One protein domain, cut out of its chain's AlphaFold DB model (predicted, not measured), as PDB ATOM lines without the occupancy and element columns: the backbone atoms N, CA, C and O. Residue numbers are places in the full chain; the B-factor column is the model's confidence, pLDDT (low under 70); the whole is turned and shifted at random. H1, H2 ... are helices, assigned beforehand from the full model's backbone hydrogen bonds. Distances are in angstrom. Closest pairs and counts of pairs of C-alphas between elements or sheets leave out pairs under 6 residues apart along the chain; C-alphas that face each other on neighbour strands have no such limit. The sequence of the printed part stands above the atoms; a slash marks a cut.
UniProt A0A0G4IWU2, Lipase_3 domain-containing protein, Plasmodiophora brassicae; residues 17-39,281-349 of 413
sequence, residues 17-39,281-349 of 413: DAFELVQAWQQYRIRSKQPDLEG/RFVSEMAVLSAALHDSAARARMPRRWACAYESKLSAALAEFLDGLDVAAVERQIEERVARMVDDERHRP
ATOM      1  N   ASP A  17     127.780 137.125 144.619       68.12
ATOM      2  CA  ASP A  17     128.570 136.153 143.855       68.12
ATOM      3  C   ASP A  17     128.176 136.160 142.362       68.12
ATOM      4  O   ASP A  17     129.015 135.951 141.488       68.12
ATOM      5  N   ALA A  18     126.906 136.455 142.045       74.75
ATOM      6  CA  ALA A  18     126.440 136.592 140.667       74.75
ATOM      7  C   ALA A  18     126.970 137.868 139.986       74.75
ATOM      8  O   ALA A  18     127.252 137.831 138.790       74.75
ATOM      9  N   PHE A  19     127.148 138.975 140.718       78.56
ATOM     10  CA  PHE A  19     127.781 140.187 140.178       78.56
ATOM     11  C   PHE A  19     129.266 139.967 139.884       78.56
ATOM     12  O   PHE A  19     129.716 140.289 138.788       78.56
ATOM     13  N   GLU A  20     130.003 139.372 140.827       83.25
ATOM     14  CA  GLU A  20     131.424 139.028 140.649       83.25
ATOM     15  C   GLU A  20     131.606 138.061 139.460       83.25
ATOM     16  O   GLU A  20     132.522 138.220 138.653       83.25
ATOM     17  N   LEU A  21     130.677 137.114 139.289       87.94
ATOM     18  CA  LEU A  21     130.638 136.203 138.145       87.94
ATOM     19  C   LEU A  21     130.360 136.914 136.811       87.94
ATOM     20  O   LEU A  21     131.062 136.650 135.836       87.94
ATOM     21  N   VAL A  22     129.359 137.800 136.742       88.56
ATOM     22  CA  VAL A  22     129.063 138.552 135.508       88.56
ATOM     23  C   VAL A  22     130.219 139.476 135.147       88.56
ATOM     24  O   VAL A  22     130.607 139.521 133.984       88.56
ATOM     25  N   GLN A  23     130.817 140.160 136.123       86.25
ATOM     26  CA  GLN A  23     131.997 140.992 135.896       86.25
ATOM     27  C   GLN A  23     133.151 140.172 135.307       86.25
ATOM     28  O   GLN A  23     133.715 140.545 134.276       86.25
ATOM     29  N   ALA A  24     133.469 139.027 135.919       87.38
ATOM     30  CA  ALA A  24     134.516 138.140 135.426       87.38
ATOM     31  C   ALA A  24     134.201 137.609 134.014       87.38
ATOM     32  O   ALA A  24     135.090 137.571 133.161       87.38
ATOM     33  N   TRP A  25     132.939 137.264 133.734       89.75
ATOM     34  CA  TRP A  25     132.482 136.873 132.399       89.75
ATOM     35  C   TRP A  25     132.657 137.991 131.371       89.75
ATOM     36  O   TRP A  25     133.215 137.741 130.308       89.75
ATOM     37  N   GLN A  26     132.217 139.216 131.670       86.81
ATOM     38  CA  GLN A  26     132.326 140.348 130.749       86.81
ATOM     39  C   GLN A  26     133.799 140.616 130.388       86.81
ATOM     40  O   GLN A  26     134.126 140.750 129.208       86.81
ATOM     41  N   GLN A  27     134.706 140.575 131.373       82.50
ATOM     42  CA  GLN A  27     136.154 140.691 131.151       82.50
ATOM     43  C   GLN A  27     136.727 139.524 130.332       82.50
ATOM     44  O   GLN A  27     137.545 139.719 129.432       82.50
ATOM     45  N   TYR A  28     136.320 138.291 130.639       85.31
ATOM     46  CA  TYR A  28     136.744 137.095 129.910       85.31
ATOM     47  C   TYR A  28     136.286 137.119 128.445       85.31
ATOM     48  O   TYR A  28     137.077 136.869 127.535       85.31
ATOM     49  N   ARG A  29     135.030 137.500 128.206       82.62
ATOM     50  CA  ARG A  29     134.423 137.645 126.882       82.62
ATOM     51  C   ARG A  29     135.147 138.683 126.027       82.62
ATOM     52  O   ARG A  29     135.392 138.410 124.855       82.62
ATOM     53  N   ILE A  30     135.487 139.848 126.587       76.56
ATOM     54  CA  ILE A  30     136.238 140.893 125.867       76.56
ATOM     55  C   ILE A  30     137.606 140.363 125.440       76.56
ATOM     56  O   ILE A  30     137.915 140.374 124.250       76.56
ATOM     57  N   ARG A  31     138.370 139.786 126.378       75.62
ATOM     58  CA  ARG A  31     139.679 139.173 126.083       75.62
ATOM     59  C   ARG A  31     139.591 138.077 125.019       75.62
ATOM     60  O   ARG A  31     140.471 137.966 124.176       75.62
ATOM     61  N   SER A  32     138.509 137.298 125.027       72.25
ATOM     62  CA  SER A  32     138.276 136.234 124.043       72.25
ATOM     63  C   SER A  32     137.970 136.763 122.635       72.25
ATOM     64  O   SER A  32     138.260 136.081 121.655       72.25
ATOM     65  N   LYS A  33     137.367 137.955 122.511       68.38
ATOM     66  CA  LYS A  33     137.033 138.584 121.219       68.38
ATOM     67  C   LYS A  33     138.169 139.444 120.655       68.38
ATOM     68  O   LYS A  33     138.272 139.568 119.438       68.38
ATOM     69  N   GLN A  34     139.006 140.017 121.515       62.97
ATOM     70  CA  GLN A  34     140.127 140.886 121.149       62.97
ATOM     71  C   GLN A  34     141.397 140.446 121.913       62.97
ATOM     72  O   GLN A  34     141.766 141.073 122.907       62.97
ATOM     73  N   PRO A  35     142.074 139.365 121.477       54.38
ATOM     74  CA  PRO A  35     143.242 138.820 122.178       54.38
ATOM     75  C   PRO A  35     144.464 139.757 122.169       54.38
ATOM     76  O   PRO A  35     145.307 139.648 123.054       54.38
ATOM     77  N   ASP A  36     144.533 140.697 121.218       46.66
ATOM     78  CA  ASP A  36     145.625 141.674 121.079       46.66
ATOM     79  C   ASP A  36     145.453 142.926 121.965       46.66
ATOM     80  O   ASP A  36     146.344 143.776 122.012       46.66
ATOM     81  N   LEU A  37     144.337 143.059 122.697       47.53
ATOM     82  CA  LEU A  37     144.188 144.070 123.752       47.53
ATOM     83  C   LEU A  37     144.970 143.635 125.007       47.53
ATOM     84  O   LEU A  37     144.413 143.450 126.090       47.53
ATOM     85  N   GLU A  38     146.290 143.485 124.883       37.00
ATOM     86  CA  GLU A  38     147.182 143.521 126.041       37.00
ATOM     87  C   GLU A  38     147.144 144.939 126.626       37.00
ATOM     88  O   GLU A  38     147.775 145.860 126.113       37.00
ATOM     89  N   GLY A  39     146.380 145.141 127.704       38.16
ATOM     90  CA  GLY A  39     146.529 146.319 128.566       38.16
ATOM     91  C   GLY A  39     146.337 147.673 127.871       38.16
ATOM     92  O   GLY A  39     147.022 148.639 128.217       38.16
ATOM     93  N   ARG A 281     119.963 142.260 128.903       85.19
ATOM     94  CA  ARG A 281     121.223 141.546 128.679       85.19
ATOM     95  C   ARG A 281     121.908 141.240 130.002       85.19
ATOM     96  O   ARG A 281     122.183 140.076 130.259       85.19
ATOM     97  N   PHE A 282     122.069 142.235 130.867       83.06
ATOM     98  CA  PHE A 282     122.683 142.072 132.183       83.06
ATOM     99  C   PHE A 282     121.965 141.024 133.051       83.06
ATOM    100  O   PHE A 282     122.580 140.095 133.573       83.06
ATOM    101  N   VAL A 283     120.632 141.094 133.133       83.94
ATOM    102  CA  VAL A 283     119.822 140.087 133.843       83.94
ATOM    103  C   VAL A 283     119.949 138.699 133.201       83.94
ATOM    104  O   VAL A 283     119.938 137.683 133.899       83.94
ATOM    105  N   SER A 284     120.070 138.632 131.873       86.50
ATOM    106  CA  SER A 284     120.255 137.371 131.150       86.50
ATOM    107  C   SER A 284     121.639 136.768 131.381       86.50
ATOM    108  O   SER A 284     121.718 135.565 131.618       86.50
ATOM    109  N   GLU A 285     122.696 137.584 131.400       89.94
ATOM    110  CA  GLU A 285     124.056 137.195 131.788       89.94
ATOM    111  C   GLU A 285     124.048 136.607 133.204       89.94
ATOM    112  O   GLU A 285     124.460 135.461 133.387       89.94
ATOM    113  N   MET A 286     123.469 137.317 134.184       88.31
ATOM    114  CA  MET A 286     123.336 136.812 135.558       88.31
ATOM    115  C   MET A 286     122.633 135.451 135.602       88.31
ATOM    116  O   MET A 286     123.108 134.531 136.267       88.31
ATOM    117  N   ALA A 287     121.502 135.310 134.906       86.56
ATOM    118  CA  ALA A 287     120.697 134.094 134.941       86.56
ATOM    119  C   ALA A 287     121.405 132.897 134.287       86.56
ATOM    120  O   ALA A 287     121.442 131.816 134.874       86.56
ATOM    121  N   VAL A 288     121.967 133.088 133.089       90.81
ATOM    122  CA  VAL A 288     122.641 132.028 132.324       90.81
ATOM    123  C   VAL A 288     123.914 131.582 133.040       90.81
ATOM    124  O   VAL A 288     124.105 130.386 133.249       90.81
ATOM    125  N   LEU A 289     124.748 132.523 133.489       91.81
ATOM    126  CA  LEU A 289     126.006 132.199 134.163       91.81
ATOM    127  C   LEU A 289     125.773 131.565 135.533       91.81
ATOM    128  O   LEU A 289     126.456 130.606 135.882       91.81
ATOM    129  N   SER A 290     124.786 132.044 136.297       89.94
ATOM    130  CA  SER A 290     124.456 131.440 137.595       89.94
ATOM    131  C   SER A 290     123.962 130.000 137.442       89.94
ATOM    132  O   SER A 290     124.318 129.150 138.257       89.94
ATOM    133  N   ALA A 291     123.168 129.714 136.403       89.00
ATOM    134  CA  ALA A 291     122.725 128.357 136.088       89.00
ATOM    135  C   ALA A 291     123.901 127.473 135.644       89.00
ATOM    136  O   ALA A 291     124.103 126.398 136.203       89.00
ATOM    137  N   ALA A 292     124.740 127.964 134.728       91.31
ATOM    138  CA  ALA A 292     125.928 127.245 134.271       91.31
ATOM    139  C   ALA A 292     126.893 126.934 135.426       91.31
ATOM    140  O   ALA A 292     127.387 125.812 135.545       91.31
ATOM    141  N   LEU A 293     127.118 127.896 136.326       89.75
ATOM    142  CA  LEU A 293     127.922 127.675 137.521       89.75
ATOM    143  C   LEU A 293     127.259 126.648 138.435       89.75
ATOM    144  O   LEU A 293     127.958 125.775 138.942       89.75
ATOM    145  N   HIS A 294     125.937 126.724 138.634       87.75
ATOM    146  CA  HIS A 294     125.192 125.777 139.464       87.75
ATOM    147  C   HIS A 294     125.371 124.324 139.012       87.75
ATOM    148  O   HIS A 294     125.610 123.464 139.860       87.75
ATOM    149  N   ASP A 295     125.316 124.087 137.704       87.56
ATOM    150  CA  ASP A 295     125.410 122.755 137.099       87.56
ATOM    151  C   ASP A 295     126.860 122.264 136.933       87.56
ATOM    152  O   ASP A 295     127.106 121.091 136.642       87.56
ATOM    153  N   SER A 296     127.845 123.141 137.139       88.38
ATOM    154  CA  SER A 296     129.264 122.812 136.995       88.38
ATOM    155  C   SER A 296     129.877 122.199 138.260       88.38
ATOM    156  O   SER A 296     129.545 122.549 139.396       88.38
ATOM    157  N   ALA A 297     130.906 121.366 138.071       87.62
ATOM    158  CA  ALA A 297     131.747 120.894 139.174       87.62
ATOM    159  C   ALA A 297     132.510 122.040 139.881       87.62
ATOM    160  O   ALA A 297     132.896 121.896 141.043       87.62
ATOM    161  N   ALA A 298     132.691 123.188 139.211       85.75
ATOM    162  CA  ALA A 298     133.357 124.365 139.767       85.75
ATOM    163  C   ALA A 298     132.583 124.981 140.944       85.75
ATOM    164  O   ALA A 298     133.201 125.548 141.846       85.75
ATOM    165  N   ARG A 299     131.255 124.782 141.028       86.25
ATOM    166  CA  ARG A 299     130.435 125.222 142.174       86.25
ATOM    167  C   ARG A 299     131.000 124.754 143.512       86.25
ATOM    168  O   ARG A 299     131.003 125.507 144.480       86.25
ATOM    169  N   ALA A 300     131.480 123.511 143.574       85.12
ATOM    170  CA  ALA A 300     132.020 122.928 144.799       85.12
ATOM    171  C   ALA A 300     133.355 123.563 145.231       85.12
ATOM    172  O   ALA A 300     133.752 123.422 146.387       85.12
ATOM    173  N   ARG A 301     134.044 124.251 144.312       85.38
ATOM    174  CA  ARG A 301     135.337 124.913 144.534       85.38
ATOM    175  C   ARG A 301     135.199 126.392 144.885       85.38
ATOM    176  O   ARG A 301     136.182 126.989 145.317       85.38
ATOM    177  N   MET A 302     134.002 126.968 144.745       87.62
ATOM    178  CA  MET A 302     133.757 128.367 145.093       87.62
ATOM    179  C   MET A 302     134.034 128.602 146.585       87.62
ATOM    180  O   MET A 302     133.485 127.892 147.440       87.62
ATOM    181  N   PRO A 303     134.910 129.563 146.935       86.31
ATOM    182  CA  PRO A 303     135.243 129.820 148.324       86.31
ATOM    183  C   PRO A 303     134.038 130.411 149.054       86.31
ATOM    184  O   PRO A 303     133.250 131.174 148.506       86.31
ATOM    185  N   ARG A 304     133.915 130.106 150.345       83.75
ATOM    186  CA  ARG A 304     132.964 130.820 151.203       83.75
ATOM    187  C   ARG A 304     133.515 132.210 151.508       83.75
ATOM    188  O   ARG A 304     134.712 132.339 151.735       83.75
ATOM    189  N   ARG A 305     132.651 133.221 151.618       76.50
ATOM    190  CA  ARG A 305     133.051 134.621 151.881       76.50
ATOM    191  C   ARG A 305     133.924 134.838 153.120       76.50
ATOM    192  O   ARG A 305     134.733 135.751 153.154       76.50
ATOM    193  N   TRP A 306     133.797 133.984 154.132       79.25
ATOM    194  CA  TRP A 306     134.626 134.020 155.344       79.25
ATOM    195  C   TRP A 306     135.965 133.278 155.206       79.25
ATOM    196  O   TRP A 306     136.723 133.175 156.172       79.25
ATOM    197  N   ALA A 307     136.271 132.722 154.034       82.44
ATOM    198  CA  ALA A 307     137.557 132.100 153.775       82.44
ATOM    199  C   ALA A 307     138.670 133.156 153.777       82.44
ATOM    200  O   ALA A 307     138.541 134.230 153.197       82.44
ATOM    201  N   CYS A 308     139.815 132.818 154.371       86.12
ATOM    202  CA  CYS A 308     141.021 133.628 154.224       86.12
ATOM    203  C   CYS A 308     141.393 133.750 152.740       86.12
ATOM    204  O   CYS A 308     141.353 132.739 152.026       86.12
ATOM    205  N   ALA A 309     141.786 134.955 152.314       85.81
ATOM    206  CA  ALA A 309     142.062 135.293 150.915       85.81
ATOM    207  C   ALA A 309     140.880 134.979 149.971       85.81
ATOM    208  O   ALA A 309     141.082 134.425 148.891       85.81
ATOM    209  N   TYR A 310     139.647 135.283 150.408       83.88
ATOM    210  CA  TYR A 310     138.420 135.064 149.633       83.88
ATOM    211  C   TYR A 310     138.529 135.617 148.210       83.88
ATOM    212  O   TYR A 310     138.351 134.851 147.273       83.88
ATOM    213  N   GLU A 311     138.894 136.892 148.053       81.62
ATOM    214  CA  GLU A 311     138.951 137.567 146.749       81.62
ATOM    215  C   GLU A 311     139.879 136.845 145.763       81.62
ATOM    216  O   GLU A 311     139.467 136.491 144.660       81.62
ATOM    217  N   SER A 312     141.111 136.527 146.178       84.69
ATOM    218  CA  SER A 312     142.067 135.812 145.324       84.69
ATOM    219  C   SER A 312     141.594 134.397 144.979       84.69
ATOM    220  O   SER A 312     141.759 133.944 143.848       84.69
ATOM    221  N   LYS A 313     140.988 133.686 145.940       87.88
ATOM    222  CA  LYS A 313     140.447 132.336 145.713       87.88
ATOM    223  C   LYS A 313     139.237 132.352 144.790       87.88
ATOM    224  O   LYS A 313     139.096 131.447 143.974       87.88
ATOM    225  N   LEU A 314     138.375 133.354 144.929       87.69
ATOM    226  CA  LEU A 314     137.196 133.516 144.098       87.69
ATOM    227  C   LEU A 314     137.626 133.826 142.669       87.69
ATOM    228  O   LEU A 314     137.177 133.152 141.753       87.69
ATOM    229  N   SER A 315     138.539 134.784 142.495       85.81
ATOM    230  CA  SER A 315     139.088 135.148 141.189       85.81
ATOM    231  C   SER A 315     139.682 133.932 140.466       85.81
ATOM    232  O   SER A 315     139.351 133.689 139.309       85.81
ATOM    233  N   ALA A 316     140.467 133.104 141.165       88.12
ATOM    234  CA  ALA A 316     141.019 131.872 140.600       88.12
ATOM    235  C   ALA A 316     139.939 130.832 140.242       88.12
ATOM    236  O   ALA A 316     139.999 130.229 139.173       88.12
ATOM    237  N   ALA A 317     138.943 130.629 141.113       89.25
ATOM    238  CA  ALA A 317     137.849 129.686 140.866       89.25
ATOM    239  C   ALA A 317     136.938 130.129 139.707       89.25
ATOM    240  O   ALA A 317     136.491 129.296 138.922       89.25
ATOM    241  N   LEU A 318     136.677 131.435 139.589       90.69
ATOM    242  CA  LEU A 318     135.942 132.020 138.470       90.69
ATOM    243  C   LEU A 318     136.732 131.889 137.169       90.69
ATOM    244  O   LEU A 318     136.149 131.474 136.178       90.69
ATOM    245  N   ALA A 319     138.037 132.174 137.166       89.25
ATOM    246  CA  ALA A 319     138.874 131.998 135.979       89.25
ATOM    247  C   ALA A 319     138.836 130.548 135.468       89.25
ATOM    248  O   ALA A 319     138.523 130.327 134.304       89.25
ATOM    249  N   GLU A 320     139.028 129.562 136.355       90.12
ATOM    250  CA  GLU A 320     138.934 128.142 135.986       90.12
ATOM    251  C   GLU A 320     137.540 127.773 135.443       90.12
ATOM    252  O   GLU A 320     137.424 127.034 134.467       90.12
ATOM    253  N   PHE A 321     136.471 128.278 136.070       92.81
ATOM    254  CA  PHE A 321     135.106 128.050 135.600       92.81
ATOM    255  C   PHE A 321     134.884 128.623 134.194       92.81
ATOM    256  O   PHE A 321     134.342 127.926 133.336       92.81
ATOM    257  N   LEU A 322     135.307 129.868 133.963       92.44
ATOM    258  CA  LEU A 322     135.115 130.588 132.706       92.44
ATOM    259  C   LEU A 322     135.945 129.995 131.560       92.44
ATOM    260  O   LEU A 322     135.417 129.864 130.456       92.44
ATOM    261  N   ASP A 323     137.176 129.552 131.830       90.88
ATOM    262  CA  ASP A 323     138.028 128.838 130.864       90.88
ATOM    263  C   ASP A 323     137.369 127.540 130.360       90.88
ATOM    264  O   ASP A 323     137.618 127.090 129.241       90.88
ATOM    265  N   GLY A 324     136.504 126.930 131.179       90.31
ATOM    266  CA  GLY A 324     135.750 125.725 130.835       90.31
ATOM    267  C   GLY A 324     134.458 125.965 130.046       90.31
ATOM    268  O   GLY A 324     133.802 124.989 129.668       90.31
ATOM    269  N   LEU A 325     134.051 127.219 129.816       91.50
ATOM    270  CA  LEU A 325     132.808 127.538 129.110       91.50
ATOM    271  C   LEU A 325     132.994 127.580 127.590       91.50
ATOM    272  O   LEU A 325     133.926 128.185 127.066       91.50
ATOM    273  N   ASP A 326     132.015 127.038 126.860       91.44
ATOM    274  CA  ASP A 326     131.833 127.353 125.441       91.44
ATOM    275  C   ASP A 326     131.212 128.753 125.317       91.44
ATOM    276  O   ASP A 326     130.001 128.943 125.483       91.44
ATOM    277  N   VAL A 327     132.062 129.741 125.025       89.31
ATOM    278  CA  VAL A 327     131.676 131.155 124.910       89.31
ATOM    279  C   VAL A 327     130.555 131.360 123.891       89.31
ATOM    280  O   VAL A 327     129.621 132.118 124.155       89.31
ATOM    281  N   ALA A 328     130.607 130.676 122.745       89.81
ATOM    282  CA  ALA A 328     129.609 130.832 121.692       89.81
ATOM    283  C   ALA A 328     128.254 130.251 122.116       89.81
ATOM    284  O   ALA A 328     127.205 130.823 121.813       89.81
ATOM    285  N   ALA A 329     128.259 129.130 122.843       93.12
ATOM    286  CA  ALA A 329     127.034 128.557 123.386       93.12
ATOM    287  C   ALA A 329     126.402 129.438 124.471       93.12
ATOM    288  O   ALA A 329     125.180 129.602 124.468       93.12
ATOM    289  N   VAL A 330     127.209 130.016 125.365       92.38
ATOM    290  CA  VAL A 330     126.730 130.917 126.424       92.38
ATOM    291  C   VAL A 330     126.165 132.213 125.834       92.38
ATOM    292  O   VAL A 330     125.046 132.586 126.183       92.38
ATOM    293  N   GLU A 331     126.868 132.857 124.894       90.69
ATOM    294  CA  GLU A 331     126.369 134.066 124.213       90.69
ATOM    295  C   GLU A 331     125.033 133.804 123.511       90.69
ATOM    296  O   GLU A 331     124.089 134.569 123.696       90.69
ATOM    297  N   ARG A 332     124.903 132.680 122.795       92.88
ATOM    298  CA  ARG A 332     123.642 132.301 122.141       92.88
ATOM    299  C   ARG A 332     122.491 132.145 123.142       92.88
ATOM    300  O   ARG A 332     121.393 132.626 122.883       92.88
ATOM    301  N   GLN A 333     122.723 131.519 124.299       93.62
ATOM    302  CA  GLN A 333     121.692 131.396 125.342       93.62
ATOM    303  C   GLN A 333     121.276 132.756 125.918       93.62
ATOM    304  O   GLN A 333     120.091 132.971 126.199       93.62
ATOM    305  N   ILE A 334     122.238 133.666 126.103       90.56
ATOM    306  CA  ILE A 334     121.981 135.036 126.559       90.56
ATOM    307  C   ILE A 334     121.131 135.769 125.519       90.56
ATOM    308  O   ILE A 334     120.079 136.301 125.872       90.56
ATOM    309  N   GLU A 335     121.525 135.744 124.247       89.38
ATOM    310  CA  GLU A 335     120.811 136.402 123.145       89.38
ATOM    311  C   GLU A 335     119.381 135.869 122.983       89.38
ATOM    312  O   GLU A 335     118.434 136.652 122.931       89.38
ATOM    313  N   GLU A 336     119.182 134.549 123.021       91.06
ATOM    314  CA  GLU A 336     117.846 133.935 122.999       91.06
ATOM    315  C   GLU A 336     116.981 134.370 124.191       91.06
ATOM    316  O   GLU A 336     115.757 134.500 124.091       91.06
ATOM    317  N   ARG A 337     117.588 134.566 125.366       89.19
ATOM    318  CA  ARG A 337     116.876 135.051 126.552       89.19
ATOM    319  C   ARG A 337     116.504 136.526 126.417       89.19
ATOM    320  O   ARG A 337     115.356 136.854 126.704       89.19
ATOM    321  N   VAL A 338     117.409 137.366 125.919       84.81
ATOM    322  CA  VAL A 338     117.134 138.783 125.633       84.81
ATOM    323  C   VAL A 338     116.027 138.918 124.591       84.81
ATOM    324  O   VAL A 338     115.063 139.638 124.839       84.81
ATOM    325  N   ALA A 339     116.087 138.165 123.491       84.94
ATOM    326  CA  ALA A 339     115.078 138.184 122.431       84.94
ATOM    327  C   ALA A 339     113.674 137.798 122.934       84.94
ATOM    328  O   ALA A 339     112.678 138.343 122.481       84.94
ATOM    329  N   ARG A 340     113.568 136.907 123.932       84.50
ATOM    330  CA  ARG A 340     112.281 136.587 124.587       84.50
ATOM    331  C   ARG A 340     111.753 137.703 125.488       84.50
ATOM    332  O   ARG A 340     110.578 137.691 125.844       84.50
ATOM    333  N   MET A 341     112.621 138.611 125.922       76.31
ATOM    334  CA  MET A 341     112.272 139.715 126.810       76.31
ATOM    335  C   MET A 341     112.008 141.012 126.040       76.31
ATOM    336  O   MET A 341     111.365 141.902 126.595       76.31
ATOM    337  N   VAL A 342     112.519 141.167 124.817       71.31
ATOM    338  CA  VAL A 342     112.391 142.374 123.987       71.31
ATOM    339  C   VAL A 342     111.285 142.186 122.948       71.31
ATOM    340  O   VAL A 342     111.194 141.164 122.285       71.31
ATOM    341  N   ASP A 343     110.434 143.197 122.842       73.44
ATOM    342  CA  ASP A 343     109.496 143.385 121.730       73.44
ATOM    343  C   ASP A 343     110.023 144.597 120.960       73.44
ATOM    344  O   ASP A 343     109.948 145.710 121.484       73.44
ATOM    345  N   ASP A 344     110.622 144.365 119.791       65.06
ATOM    346  CA  ASP A 344     111.362 145.374 119.020       65.06
ATOM    347  C   ASP A 344     110.488 146.563 118.585       65.06
ATOM    348  O   ASP A 344     110.990 147.675 118.411       65.06
ATOM    349  N   GLU A 345     109.168 146.373 118.457       61.44
ATOM    350  CA  GLU A 345     108.258 147.463 118.092       61.44
ATOM    351  C   GLU A 345     108.006 148.414 119.267       61.44
ATOM    352  O   GLU A 345     107.907 149.631 119.069       61.44
ATOM    353  N   ARG A 346     107.931 147.871 120.490       66.81
ATOM    354  CA  ARG A 346     107.663 148.632 121.724       66.81
ATOM    355  C   ARG A 346     108.925 149.147 122.406       66.81
ATOM    356  O   ARG A 346     108.901 150.208 123.023       66.81
ATOM    357  N   HIS A 347     110.021 148.408 122.302       72.25
ATOM    358  CA  HIS A 347     111.224 148.579 123.114       72.25
ATOM    359  C   HIS A 347     112.404 149.086 122.287       72.25
ATOM    360  O   HIS A 347     113.482 148.488 122.274       72.25
ATOM    361  N   ARG A 348     112.188 150.203 121.592       74.75
ATOM    362  CA  ARG A 348     113.234 150.850 120.799       74.75
ATOM    363  C   ARG A 348     114.383 151.322 121.701       74.75
ATOM    364  O   ARG A 348     114.111 151.769 122.819       74.75
ATOM    365  N   PRO A 349     115.645 151.263 121.239       78.50
ATOM    366  CA  PRO A 349     116.772 151.816 121.979       78.50
ATOM    367  C   PRO A 349     116.570 153.304 122.277       78.50
ATOM    368  O   PRO A 349     116.139 154.077 121.418       78.50
TER     369      PRO A 349
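Overview. This is residues 17 to 39 and 281 to 349 of the 413 residues of the protein "Lipase_3 domain-containing protein" of Plasmodiophora brassicae (UniProt A0A0G4IWU2). H2 and H4 make a wide V that closes near their last residues, and H1, the longest helix, lies in its opening, crossing both. H5 packs slantwise on H2, the short H3 packs on H4 near the closed end of the V, and the tails at residues 34 to 39 and 342 to 349 stick out. The printed part has 92 residues with five named helices, H1 to H5 in order along the chain, and no named strand; the class is all helix, and the helices that touch are mostly crossed. The whole is only just loose, close to compact, with a radius of gyration of the C-alphas of 14.9 A, and its elongated outline spans 51 by 31 by 21 A.

Along the chain. H1, residues 17 to 33, is 24.3 A long from first to last C-alpha and begins with C-alpha 17 at (128.570, 136.153, 143.855). H2, residues 281 to 295, is 21.0 A long and begins with C-alpha 281 at (121.223, 141.546, 128.679). H4, residues 310 to 323, is 19.8 A long. H5, residues 327 to 341, is 21.3 A long and ends with C-alpha 341 at (112.272, 139.715, 126.810). H3, residues 297 to 301, is 7.6 A long.

Arrangement. H1 touches H2 with residues 18 to 22 alone, about perpendicular at 77 degrees; their closest C-alphas, of Ala 18 and Met 286, are 6.0 A apart. H1 touches H4 with residues 21 to 28 alone, at a steep tilt of 47 degrees, the same way; the closest C-alphas, of Leu 21 and Leu 318, are 6.8 A apart. H2 and H4 are close but not clearly touching, about perpendicular at 90 degrees, with the C-alphas of Leu 293 and Phe 321 closest at 7.4 A. H2 touches H5 at a steep tilt of 53 degrees, opposite ways; the closest C-alphas, of Ser 284 and Ile 334, are 5.4 A apart. H4 touches H3 with residues 317 to 321 alone; the closest C-alphas, of Ala 298 and Phe 321, are 5.8 A apart. H1 and H3, H3 and H5, and H4 and H5 are apart. In H1, H2, H4 and H5 every O i to N i+4 pair is within hydrogen-bond range; H3 has 0 of 1 such pairs but 2 of 2 O i to N i+3 pairs within range.

Size, cuts and confidence. The two C-alphas farthest apart, of Cys 308 and Glu 345, are 50.7 A apart. Residues 40 to 280 are not printed, and C-alphas 39 and 281 are 25.8 A apart across this cut. Of the links that are printed whole, H2 to H3 and H4 to H5 are tight, and H3 to H4, with 8 residues, is short. Without the stretches that stand free, the body has 78 residues and spans 41 by 23 by 20 A. The mean pLDDT of the printed part is 82.3, and it is under 70 at residue 17, residues 33 to 39 and residues 344 to 346.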